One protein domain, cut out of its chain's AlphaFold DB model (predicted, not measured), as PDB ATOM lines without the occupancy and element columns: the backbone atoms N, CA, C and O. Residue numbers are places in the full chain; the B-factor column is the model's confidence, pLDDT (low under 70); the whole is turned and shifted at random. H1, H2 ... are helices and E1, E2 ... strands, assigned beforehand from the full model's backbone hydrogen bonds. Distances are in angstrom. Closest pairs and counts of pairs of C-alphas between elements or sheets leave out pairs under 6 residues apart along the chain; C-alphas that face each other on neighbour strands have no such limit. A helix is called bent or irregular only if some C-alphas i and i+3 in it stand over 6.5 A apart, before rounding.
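AT A GLANCE: This is residues 4 to 90 of the 91 residues of the protein "CDP-alcohol phosphatidyltransferase family protein" of Clostridium botulinum (UniProt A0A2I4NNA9). A small three-stranded sheet, E2, E1 and E3, lies in the middle, with a loose helical hairpin of H1 and H2 at one end of the longest axis and helix H4 at the other. Residues 31 to 47 fold back on themselves between that hairpin and the sheet, and the short helix H3 lies near E2. The printed part has 87 residues, with four named helices and three named strands in the order H1 H2 E1 E2 H3 H4 E3; the sheet's order is E2, E1, E3, all antiparallel, and the class is mixed, helices and strands. The whole is compact, with a radius of gyration of the C-alphas of 13.4 A and spans of 36 by 24 by 22 A.

IN THESE COORDINATES: H1, residues 4 to 16, begins at C-alpha 4 (159.362, 271.975, 203.217) and is 18.5 A long from first to last C-alpha. H2, residues 19 to 30, is 16.9 A long. E1, residues 48 to 52, begins at C-alpha 48 (167.063, 264.360, 207.466) and is 13.0 A long. E2 is residues 57 to 59, and H3 is residues 62 to 65. H4, residues 71 to 81, is 14.7 A long and irregular: C-alphas 77 and 80 are 8.6 A apart. E3, residues 86 to 89, is 10.1 A long and ends at C-alpha 89 (164.295, 262.015, 205.716).

HOW THE PARTS SIT: H1 and H2 form a helical hairpin and only just touch, with 3 pairs of C-alphas within 8 A, the closest being those of Ala 13 and Lys 22 at 7.0 A. They run opposite ways at a shallow tilt of 18 degrees. Neither is on the sheet. Residues 37 to 38 pair with residues 45 to 46, antiparallel. E1 and E2 are a hairpin, antiparallel at 146 degrees, with N 50 and O 59 2.8 A apart, within hydrogen-bond range. E1 and E3 are antiparallel at 156 degrees, with N 51 and O 86 within hydrogen-bond range at 2.8 A. E2, H3, H4 and E3 make a split strand-helix-strand unit, two strands running the same way with helices between them in the chain and E1 between them in the sheet; its crossover is right-handed. H3 only grazes the sheet; the closest C-alphas of E2 and H3 are those of Phe 59 and Leu 65, 5.4 A apart. H4 is on the sheet, in two layers, a helix on one face of a sheet; the closest C-alphas of H4 and E3 are those of Tyr 78 and Tyr 86, 5.8 A apart. H3 and H4 are close but not clearly touching, with the C-alphas of Asp 62 and Leu 71 7.4 A apart. In H1 and H2 every O i to N i+4 pair is within hydrogen-bond range, in H4 5 of 7 are, and H3 is too short for such a pair.

THE WHOLE: The two C-alphas farthest apart are those of Val 16 and Glu 82, at 38.2 A. The printed part has no cut. The link from H2 to E1, with 17 residues, is long; the other links are tight. The mean pLDDT of the printed part is 95.4, and no printed residue is under 70.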
ATOM      1  N   ASN A   4     158.410 270.921 203.597       90.31
ATOM      2  CA  ASN A   4     159.362 271.975 203.217       90.31
ATOM      3  C   ASN A   4     159.338 273.162 204.187       90.31
ATOM      4  O   ASN A   4     160.375 273.737 204.508       90.31
ATOM      5  N   THR A   5     158.154 273.517 204.689       92.75
ATOM      6  CA  THR A   5     158.009 274.585 205.681       92.75
ATOM      7  C   THR A   5     158.700 274.211 206.992       92.75
ATOM      8  O   THR A   5     159.393 275.042 207.572       92.75
ATOM      9  N   ILE A   6     158.570 272.956 207.437       92.38
ATOM     10  CA  ILE A   6     159.238 272.460 208.651       92.38
ATOM     11  C   ILE A   6     160.760 272.480 208.472       92.38
ATOM     12  O   ILE A   6     161.459 272.996 209.345       92.38
ATOM     13  N   LYS A   7     161.274 271.998 207.330       94.12
ATOM     14  CA  LYS A   7     162.718 272.020 207.025       94.12
ATOM     15  C   LYS A   7     163.297 273.434 207.112       94.12
ATOM     16  O   LYS A   7     164.325 273.638 207.758       94.12
ATOM     17  N   GLU A   8     162.616 274.428 206.539       94.94
ATOM     18  CA  GLU A   8     163.062 275.825 206.606       94.94
ATOM     19  C   GLU A   8     163.010 276.397 208.031       94.94
ATOM     20  O   GLU A   8     163.952 277.066 208.460       94.94
ATOM     21  N   PHE A   9     161.979 276.078 208.820       94.44
ATOM     22  CA  PHE A   9     161.942 276.471 210.232       94.44
ATOM     23  C   PHE A   9     163.090 275.858 211.037       94.44
ATOM     24  O   PHE A   9     163.742 276.564 211.808       94.44
ATOM     25  N   VAL A  10     163.388 274.572 210.835       95.94
ATOM     26  CA  VAL A  10     164.510 273.890 211.499       95.94
ATOM     27  C   VAL A  10     165.847 274.493 211.071       95.94
ATOM     28  O   VAL A  10     166.734 274.713 211.904       95.94
ATOM     29  N   ARG A  11     166.003 274.825 209.787       95.19
ATOM     30  CA  ARG A  11     167.190 275.518 209.275       95.19
ATOM     31  C   ARG A  11     167.380 276.874 209.951       95.19
ATOM     32  O   ARG A  11     168.478 277.151 210.435       95.19
ATOM     33  N   LEU A  12     166.327 277.689 210.027       96.38
ATOM     34  CA  LEU A  12     166.359 278.987 210.704       96.38
ATOM     35  C   LEU A  12     166.679 278.833 212.193       96.38
ATOM     36  O   LEU A  12     167.583 279.502 212.693       96.38
ATOM     37  N   ALA A  13     166.021 277.904 212.888       96.62
ATOM     38  CA  ALA A  13     166.264 277.617 214.300       96.62
ATOM     39  C   ALA A  13     167.731 277.241 214.572       96.62
ATOM     40  O   ALA A  13     168.330 277.694 215.547       96.62
ATOM     41  N   ASN A  14     168.355 276.474 213.674       96.69
ATOM     42  CA  ASN A  14     169.767 276.123 213.790       96.69
ATOM     43  C   ASN A  14     170.728 277.317 213.686       96.69
ATOM     44  O   ASN A  14     171.854 277.205 214.184       96.69
ATOM     45  N   ILE A  15     170.302 278.412 213.052       96.31
ATOM     46  CA  ILE A  15     171.072 279.651 212.891       96.31
ATOM     47  C   ILE A  15     170.843 280.591 214.078       96.31
ATOM     48  O   ILE A  15     171.803 281.145 214.601       96.31
ATOM     49  N   VAL A  16     169.584 280.782 214.487       96.94
ATOM     50  CA  VAL A  16     169.210 281.871 215.409       96.94
ATOM     51  C   VAL A  16     169.156 281.458 216.877       96.94
ATOM     52  O   VAL A  16     169.272 282.317 217.747       96.94
ATOM     53  N   LEU A  17     168.965 280.169 217.172       95.69
ATOM     54  CA  LEU A  17     168.846 279.695 218.548       95.69
ATOM     55  C   LEU A  17     170.211 279.303 219.113       95.69
ATOM     56  O   LEU A  17     171.010 278.629 218.459       95.69
ATOM     57  N   ASP A  18     170.448 279.657 220.371       93.50
ATOM     58  CA  ASP A  18     171.528 279.073 221.161       93.50
ATOM     59  C   ASP A  18     171.233 277.605 221.530       93.50
ATOM     60  O   ASP A  18     170.153 277.065 221.281       93.50
ATOM     61  N   LYS A  19     172.207 276.941 222.158       87.38
ATOM     62  CA  LYS A  19     172.111 275.523 222.528       87.38
ATOM     63  C   LYS A  19     170.927 275.209 223.457       87.38
ATOM     64  O   LYS A  19     170.305 274.163 223.292       87.38
ATOM     65  N   GLY A  20     170.626 276.080 224.422       88.19
ATOM     66  CA  GLY A  20     169.524 275.873 225.364       88.19
ATOM     67  C   GLY A  20     168.173 275.974 224.665       88.19
ATOM     68  O   GLY A  20     167.324 275.094 224.807       88.19
ATOM     69  N   ASN A  21     168.013 276.996 223.825       93.12
ATOM     70  CA  ASN A  21     166.797 277.194 223.046       93.12
ATOM     71  C   ASN A  21     166.610 276.137 221.945       93.12
ATOM     72  O   ASN A  21     165.472 275.753 221.677       93.12
ATOM     73  N   LYS A  22     167.688 275.591 221.362       92.44
ATOM     74  CA  LYS A  22     167.599 274.450 220.427       92.44
ATOM     75  C   LYS A  22     167.010 273.204 221.075       92.44
ATOM     76  O   LYS A  22     166.192 272.543 220.446       92.44
ATOM     77  N   LYS A  23     167.384 272.902 222.323       91.94
ATOM     78  CA  LYS A  23     166.822 271.756 223.051       91.94
ATOM     79  C   LYS A  23     165.313 271.919 223.246       91.94
ATOM     80  O   LYS A  23     164.551 271.026 222.904       91.94
ATOM     81  N   LYS A  24     164.881 273.096 223.708       94.50
ATOM     82  CA  LYS A  24     163.453 273.402 223.860       94.50
ATOM     83  C   LYS A  24     162.706 273.348 222.522       94.50
ATOM     84  O   LYS A  24     161.577 272.883 222.464       94.50
ATOM     85  N   PHE A  25     163.330 273.821 221.443       95.06
ATOM     86  CA  PHE A  25     162.759 273.729 220.102       95.06
ATOM     87  C   PHE A  25     162.584 272.275 219.649       95.06
ATOM     88  O   PHE A  25     161.529 271.941 219.125       95.06
ATOM     89  N   GLN A  26     163.561 271.401 219.908       94.44
ATOM     90  CA  GLN A  26     163.437 269.966 219.641       94.44
ATOM     91  C   GLN A  26     162.263 269.343 220.414       94.44
ATOM     92  O   GLN A  26     161.428 268.677 219.811       94.44
ATOM     93  N   GLU A  27     162.147 269.621 221.717       94.88
ATOM     94  CA  GLU A  27     161.040 269.131 222.556       94.88
ATOM     95  C   GLU A  27     159.666 269.572 222.006       94.88
ATOM     96  O   GLU A  27     158.711 268.799 222.017       94.88
ATOM     97  N   LEU A  28     159.563 270.799 221.477       95.56
ATOM     98  CA  LEU A  28     158.340 271.297 220.834       95.56
ATOM     99  C   LEU A  28     158.023 270.574 219.518       95.56
ATOM    100  O   LEU A  28     156.851 270.363 219.219       95.56
ATOM    101  N   LEU A  29     159.036 270.210 218.729       94.88
ATOM    102  CA  LEU A  29     158.838 269.435 217.500       94.88
ATOM    103  C   LEU A  29     158.342 268.019 217.818       94.88
ATOM    104  O   LEU A  29     157.368 267.569 217.220       94.88
ATOM    105  N   GLU A  30     158.942 267.361 218.811       93.00
ATOM    106  CA  GLU A  30     158.534 266.023 219.263       93.00
ATOM    107  C   GLU A  30     157.085 266.012 219.779       93.00
ATOM    108  O   GLU A  30     156.318 265.108 219.458       93.00
ATOM    109  N   GLN A  31     156.658 267.062 220.492       95.69
ATOM    110  CA  GLN A  31     155.258 267.244 220.915       95.69
ATOM    111  C   GLN A  31     154.268 267.398 219.754       95.69
ATOM    112  O   GLN A  31     153.060 267.306 219.963       95.69
ATOM    113  N   GLN A  32     154.752 267.706 218.554       94.19
ATOM    114  CA  GLN A  32     153.954 267.795 217.332       94.19
ATOM    115  C   GLN A  32     154.158 266.570 216.430       94.19
ATOM    116  O   GLN A  32     153.827 266.637 215.249       94.19
ATOM    117  N   GLU A  33     154.714 265.480 216.976       93.88
ATOM    118  CA  GLU A  33     155.017 264.235 216.257       93.88
ATOM    119  C   GLU A  33     155.965 264.449 215.062       93.88
ATOM    120  O   GLU A  33     155.973 263.682 214.103       93.88
ATOM    121  N   ILE A  34     156.789 265.502 215.112       94.50
ATOM    122  CA  ILE A  34     157.817 265.773 214.108       94.50
ATOM    123  C   ILE A  34     159.098 265.078 214.557       94.50
ATOM    124  O   ILE A  34     159.767 265.512 215.500       94.50
ATOM    125  N   GLU A  35     159.459 264.005 213.860       94.44
ATOM    126  CA  GLU A  35     160.686 263.279 214.147       94.44
ATOM    127  C   GLU A  35     161.928 264.104 213.798       94.44
ATOM    128  O   GLU A  35     162.114 264.582 212.679       94.44
ATOM    129  N   THR A  36     162.829 264.238 214.772       96.25
ATOM    130  CA  THR A  36     164.122 264.893 214.575       96.25
ATOM    131  C   THR A  36     165.250 264.091 215.205       96.25
ATOM    132  O   THR A  36     165.023 263.215 216.042       96.25
ATOM    133  N   ARG A  37     166.487 264.370 214.794       96.62
ATOM    134  CA  ARG A  37     167.713 263.874 215.436       96.62
ATOM    135  C   ARG A  37     168.647 265.046 215.738       96.62
ATOM    136  O   ARG A  37     168.419 266.170 215.286       96.62
ATOM    137  N   ILE A  38     169.722 264.789 216.479       96.62
ATOM    138  CA  ILE A  38     170.779 265.771 216.747       96.62
ATOM    139  C   ILE A  38     172.074 265.320 216.085       96.62
ATOM    140  O   ILE A  38     172.512 264.188 216.273       96.62
ATOM    141  N   CYS A  39     172.708 266.216 215.329       97.69
ATOM    142  CA  CYS A  39     173.985 265.924 214.687       97.69
ATOM    143  C   CYS A  39     175.060 265.661 215.734       97.69
ATOM    144  O   CYS A  39     175.367 266.542 216.540       97.69
ATOM    145  N   SER A  40     175.677 264.485 215.672       97.94
ATOM    146  CA  SER A  40     176.759 264.073 216.564       97.94
ATOM    147  C   SER A  40     178.007 264.944 216.402       97.94
ATOM    148  O   SER A  40     178.756 265.103 217.358       97.94
ATOM    149  N   ASN A  41     178.212 265.548 215.224       98.00
ATOM    150  CA  ASN A  41     179.347 266.436 214.967       98.00
ATOM    151  C   ASN A  41     179.075 267.892 215.389       98.00
ATOM    152  O   ASN A  41     179.838 268.483 216.146       98.00
ATOM    153  N   CYS A  42     177.989 268.498 214.894       96.19
ATOM    154  CA  CYS A  42     177.759 269.945 215.036       96.19
ATOM    155  C   CYS A  42     176.631 270.332 216.006       96.19
ATOM    156  O   CYS A  42     176.384 271.520 216.213       96.19
ATOM    157  N   GLY A  43     175.913 269.358 216.578       95.12
ATOM    158  CA  GLY A  43     174.835 269.590 217.545       95.12
ATOM    159  C   GLY A  43     173.579 270.261 216.978       95.12
ATOM    160  O   GLY A  43     172.754 270.756 217.742       95.12
ATOM    161  N   ARG A  44     173.436 270.337 215.649       96.38
ATOM    162  CA  ARG A  44     172.237 270.876 214.989       96.38
ATOM    163  C   ARG A  44     171.073 269.892 215.065       96.38
ATOM    164  O   ARG A  44     171.290 268.688 214.947       96.38
ATOM    165  N   VAL A  45     169.858 270.425 215.191       97.19
ATOM    166  CA  VAL A  45     168.614 269.660 215.009       97.19
ATOM    167  C   VAL A  45     168.488 269.307 213.531       97.19
ATOM    168  O   VAL A  45     168.727 270.167 212.681       97.19
ATOM    169  N   MET A  46     168.143 268.065 213.215       96.25
ATOM    170  CA  MET A  46     168.002 267.589 211.843       96.25
ATOM    171  C   MET A  46     166.678 266.858 211.637       96.25
ATOM    172  O   MET A  46     166.207 266.162 212.531       96.25
ATOM    173  N   THR A  47     166.107 267.019 210.447       96.50
ATOM    174  CA  THR A  47     164.902 266.317 209.965       96.50
ATOM    175  C   THR A  47     165.228 265.311 208.861       96.50
ATOM    176  O   THR A  47     164.366 264.574 208.404       96.50
ATOM    177  N   GLU A  48     166.484 265.289 208.428       97.31
ATOM    178  CA  GLU A  48     167.063 264.360 207.466       97.31
ATOM    179  C   GLU A  48     168.558 264.233 207.756       97.31
ATOM    180  O   GLU A  48     169.159 265.131 208.362       97.31
ATOM    181  N   GLY A  49     169.159 263.121 207.359       97.81
ATOM    182  CA  GLY A  49     170.583 262.916 207.559       97.81
ATOM    183  C   GLY A  49     171.017 261.464 207.511       97.81
ATOM    184  O   GLY A  49     170.228 260.541 207.300       97.81
ATOM    185  N   TYR A  50     172.310 261.282 207.757       98.38
ATOM    186  CA  TYR A  50     172.941 259.989 207.957       98.38
ATOM    187  C   TYR A  50     172.613 259.447 209.353       98.38
ATOM    188  O   TYR A  50     172.783 260.155 210.346       98.38
ATOM    189  N   CYS A  51     172.211 258.183 209.422       98.25
ATOM    190  CA  CYS A  51     172.117 257.338 210.607       98.25
ATOM    191  C   CYS A  51     173.203 256.262 210.507       98.25
ATOM    192  O   CYS A  51     173.334 255.639 209.453       98.25
ATOM    193  N   ILE A  52     173.981 256.054 211.569       97.81
ATOM    194  CA  ILE A  52     175.026 255.021 211.636       97.81
ATOM    195  C   ILE A  52     174.637 253.980 212.687       97.81
ATOM    196  O   ILE A  52     174.322 254.360 213.818       97.81
ATOM    197  N   ASP A  53     174.690 252.696 212.320       95.50
ATOM    198  CA  ASP A  53     174.443 251.534 213.196       95.50
ATOM    199  C   ASP A  53     173.215 251.696 214.109       95.50
ATOM    200  O   ASP A  53     173.305 251.698 215.338       95.50
ATOM    201  N   GLY A  54     172.041 251.909 213.515       94.62
ATOM    202  CA  GLY A  54     170.778 251.943 214.259       94.62
ATOM    203  C   GLY A  54     170.636 253.150 215.185       94.62
ATOM    204  O   GLY A  54     169.808 253.139 216.093       94.62
ATOM    205  N   GLY A  55     171.427 254.200 214.959       95.75
ATOM    206  CA  GLY A  55     171.367 255.441 215.723       95.75
ATOM    207  C   GLY A  55     172.503 255.639 216.717       95.75
ATOM    208  O   GLY A  55     172.397 256.510 217.580       95.75
ATOM    209  N   MET A  56     173.607 254.894 216.593       96.56
ATOM    210  CA  MET A  56     174.822 255.185 217.361       96.56
ATOM    211  C   MET A  56     175.352 256.598 217.084       96.56
ATOM    212  O   MET A  56     175.813 257.275 218.006       96.56
ATOM    213  N   LYS A  57     175.293 257.055 215.826       97.88
ATOM    214  CA  LYS A  57     175.660 258.422 215.419       97.88
ATOM    215  C   LYS A  57     174.723 258.949 214.335       97.88
ATOM    216  O   LYS A  57     174.182 258.178 213.543       97.88
ATOM    217  N   TYR A  58     174.596 260.276 214.277       98.25
ATOM    218  CA  TYR A  58     173.827 260.983 213.257       98.25
ATOM    219  C   TYR A  58     174.617 262.144 212.652       98.25
ATOM    220  O   TYR A  58     175.249 262.914 213.382       98.25
ATOM    221  N   PHE A  59     174.525 262.342 211.336       98.50
ATOM    222  CA  PHE A  59     175.195 263.452 210.647       98.50
ATOM    223  C   PHE A  59     174.256 264.159 209.669       98.50
ATOM    224  O   PHE A  59     173.653 263.531 208.810       98.50
ATOM    225  N   CYS A  60     174.151 265.485 209.778       97.69
ATOM    226  CA  CYS A  60     173.169 266.261 209.010       97.69
ATOM    227  C   CYS A  60     173.547 266.503 207.539       97.69
ATOM    228  O   CYS A  60     172.730 267.014 206.784       97.69
ATOM    229  N   ASN A  61     174.802 266.259 207.156       96.94
ATOM    230  CA  ASN A  61     175.317 266.432 205.795       96.94
ATOM    231  C   ASN A  61     176.701 265.783 205.659       96.94
ATOM    232  O   ASN A  61     177.311 265.385 206.655       96.94
ATOM    233  N   ASP A  62     177.202 265.733 204.425       97.94
ATOM    234  CA  ASP A  62     178.487 265.129 204.066       97.94
ATOM    235  C   ASP A  62     179.660 265.723 204.839       97.94
ATOM    236  O   ASP A  62     180.559 264.997 205.245       97.94
ATOM    237  N   ASP A  63     179.671 267.033 205.074       97.50
ATOM    238  CA  ASP A  63     180.780 267.677 205.779       97.50
ATOM    239  C   ASP A  63     180.814 267.295 207.259       97.50
ATOM    240  O   ASP A  63     181.888 267.161 207.842       97.50
ATOM    241  N   CYS A  64     179.648 267.062 207.865       98.19
ATOM    242  CA  CYS A  64     179.575 266.499 209.206       98.19
ATOM    243  C   CYS A  64     179.925 265.011 209.231       98.19
ATOM    244  O   CYS A  64     180.541 264.585 210.195       98.19
ATOM    245  N   LEU A  65     179.561 264.238 208.205       98.19
ATOM    246  CA  LEU A  65     179.933 262.824 208.105       98.19
ATOM    247  C   LEU A  65     181.456 262.657 207.987       98.19
ATOM    248  O   LEU A  65     182.036 261.829 208.683       98.19
ATOM    249  N   LYS A  66     182.105 263.506 207.178       97.50
ATOM    250  CA  LYS A  66     183.562 263.520 206.944       97.50
ATOM    251  C   LYS A  66     184.404 263.755 208.196       97.50
ATOM    252  O   LYS A  66     185.604 263.503 208.141       97.50
ATOM    253  N   SER A  67     183.826 264.240 209.298       96.88
ATOM    254  CA  SER A  67     184.566 264.312 210.563       96.88
ATOM    255  C   SER A  67     184.800 262.935 211.191       96.88
ATOM    256  O   SER A  67     185.686 262.805 212.030       96.88
ATOM    257  N   GLU A  68     184.040 261.922 210.767       96.00
ATOM    258  CA  GLU A  68     184.125 260.543 211.245       96.00
ATOM    259  C   GLU A  68     184.576 259.573 210.147       96.00
ATOM    260  O   GLU A  68     185.435 258.732 210.387       96.00
ATOM    261  N   MET A  69     183.980 259.669 208.956       96.69
ATOM    262  CA  MET A  69     184.231 258.750 207.847       96.69
ATOM    263  C   MET A  69     184.001 259.418 206.494       96.69
ATOM    264  O   MET A  69     183.184 260.326 206.333       96.69
ATOM    265  N   THR A  70     184.703 258.937 205.481       97.12
ATOM    266  CA  THR A  70     184.458 259.302 204.087       97.12
ATOM    267  C   THR A  70     183.132 258.726 203.585       97.12
ATOM    268  O   THR A  70     182.601 257.751 204.119       97.12
ATOM    269  N   LEU A  71     182.613 259.280 202.485       95.31
ATOM    270  CA  LEU A  71     181.421 258.731 201.832       95.31
ATOM    271  C   LEU A  71     181.654 257.303 201.298       95.31
ATOM    272  O   LEU A  71     180.726 256.502 201.244       95.31
ATOM    273  N   GLU A  72     182.889 256.954 200.922       96.00
ATOM    274  CA  GLU A  72     183.229 255.590 200.497       96.00
ATOM    275  C   GLU A  72     183.121 254.592 201.659       96.00
ATOM    276  O   GLU A  72     182.544 253.516 201.501       96.00
ATOM    277  N   GLU A  73     183.640 254.952 202.834       96.88
ATOM    278  CA  GLU A  73     183.514 254.148 204.056       96.88
ATOM    279  C   GLU A  73     182.053 254.021 204.487       96.88
ATOM    280  O   GLU A  73     181.597 252.911 204.764       96.88
ATOM    281  N   PHE A  74     181.291 255.117 204.430       96.81
ATOM    282  CA  PHE A  74     179.847 255.077 204.652       96.81
ATOM    283  C   PHE A  74     179.151 254.106 203.691       96.81
ATOM    284  O   PHE A  74     178.371 253.270 204.129       96.81
ATOM    285  N   ASN A  75     179.456 254.151 202.392       95.19
ATOM    286  CA  ASN A  75     178.842 253.252 201.409       95.19
ATOM    287  C   ASN A  75     179.173 251.773 201.672       95.19
ATOM    288  O   ASN A  75     178.338 250.899 201.418       95.19
ATOM    289  N   LYS A  76     180.366 251.479 202.207       95.75
ATOM    290  CA  LYS A  76     180.736 250.127 202.657       95.75
ATOM    291  C   LYS A  76     179.905 249.696 203.867       95.75
ATOM    292  O   LYS A  76     179.440 248.559 203.880       95.75
ATOM    293  N   LEU A  77     179.682 250.593 204.831       94.44
ATOM    294  CA  LEU A  77     178.829 250.337 205.998       94.44
ATOM    295  C   LEU A  77     177.356 250.178 205.613       94.44
ATOM    296  O   LEU A  77     176.729 249.224 206.056       94.44
ATOM    297  N   TYR A  78     176.826 251.050 204.750       94.12
ATOM    298  CA  TYR A  78     175.458 250.990 204.220       94.12
ATOM    299  C   TYR A  78     175.154 249.634 203.575       94.12
ATOM    300  O   TYR A  78     174.034 249.137 203.662       94.12
ATOM    301  N   ARG A  79     176.150 249.034 202.904       92.31
ATOM    302  CA  ARG A  79     176.074 247.684 202.325       92.31
ATOM    303  C   ARG A  79     174.789 247.464 201.508       92.31
ATOM    304  O   ARG A  79     174.112 246.455 201.645       92.31
ATOM    305  N   ARG A  80     174.440 248.432 200.653       87.31
ATOM    306  CA  ARG A  80     173.217 248.412 199.818       87.31
ATOM    307  C   ARG A  80     171.905 248.286 200.618       87.31
ATOM    308  O   ARG A  80     170.937 247.736 200.104       87.31
ATOM    309  N   GLY A  81     171.870 248.805 201.843       86.62
ATOM    310  CA  GLY A  81     170.696 248.765 202.715       86.62
ATOM    311  C   GLY A  81     170.553 247.468 203.511       86.62
ATOM    312  O   GLY A  81     169.484 247.211 204.049       86.62
ATOM    313  N   GLU A  82     171.602 246.643 203.583       90.56
ATOM    314  CA  GLU A  82     171.622 245.419 204.401       90.56
ATOM    315  C   GLU A  82     171.985 245.683 205.877       90.56
ATOM    316  O   GLU A  82     172.063 244.739 206.663       90.56
ATOM    317  N   THR A  83     172.255 246.934 206.256       95.44
ATOM    318  CA  THR A  83     172.626 247.331 207.622       95.44
ATOM    319  C   THR A  83     171.738 248.457 208.143       95.44
ATOM    320  O   THR A  83     171.026 249.113 207.384       95.44
ATOM    321  N   ASP A  84     171.844 248.738 209.442       96.06
ATOM    322  CA  ASP A  84     171.145 249.847 210.103       96.06
ATOM    323  C   ASP A  84     171.856 251.205 209.924       96.06
ATOM    324  O   ASP A  84     171.645 252.147 210.689       96.06
ATOM    325  N   THR A  85     172.724 251.309 208.920       97.31
ATOM    326  CA  THR A  85     173.336 252.562 208.474       97.31
ATOM    327  C   THR A  85     172.582 253.033 207.237       97.31
ATOM    328  O   THR A  85     172.325 252.214 206.369       97.31
ATOM    329  N   TYR A  86     172.204 254.308 207.127       97.62
ATOM    330  CA  TYR A  86     171.454 254.841 205.974       97.62
ATOM    331  C   TYR A  86     171.420 256.374 205.959       97.62
ATOM    332  O   TYR A  86     171.669 257.018 206.973       97.62
ATOM    333  N   TRP A  87     171.080 256.969 204.813       97.44
ATOM    334  CA  TRP A  87     170.568 258.343 204.736       97.44
ATOM    335  C   TRP A  87     169.043 258.292 204.622       97.44
ATOM    336  O   TRP A  87     168.525 257.475 203.862       97.44
ATOM    337  N   THR A  88     168.324 259.157 205.339       96.81
ATOM    338  CA  THR A  88     166.862 259.275 205.209       96.81
ATOM    339  C   THR A  88     166.370 260.683 205.524       96.81
ATOM    340  O   THR A  88     167.075 261.477 206.146       96.81
ATOM    341  N   GLU A  89     165.127 260.957 205.142       96.44
ATOM    342  CA  GLU A  89     164.295 262.015 205.716       96.44
ATOM    343  C   GLU A  89     163.357 261.373 206.755       96.44
ATOM    344  O   GLU A  89     162.842 260.281 206.512       96.44
ATOM    345  N   TRP A  90     163.191 261.988 207.930       95.12
ATOM    346  CA  TRP A  90     162.335 261.473 209.017       95.12
ATOM    347  C   TRP A  90     160.947 262.130 209.070       95.12
ATOM    348  O   TRP A  90     160.112 261.714 209.868       95.12
TER     349      TRP A  90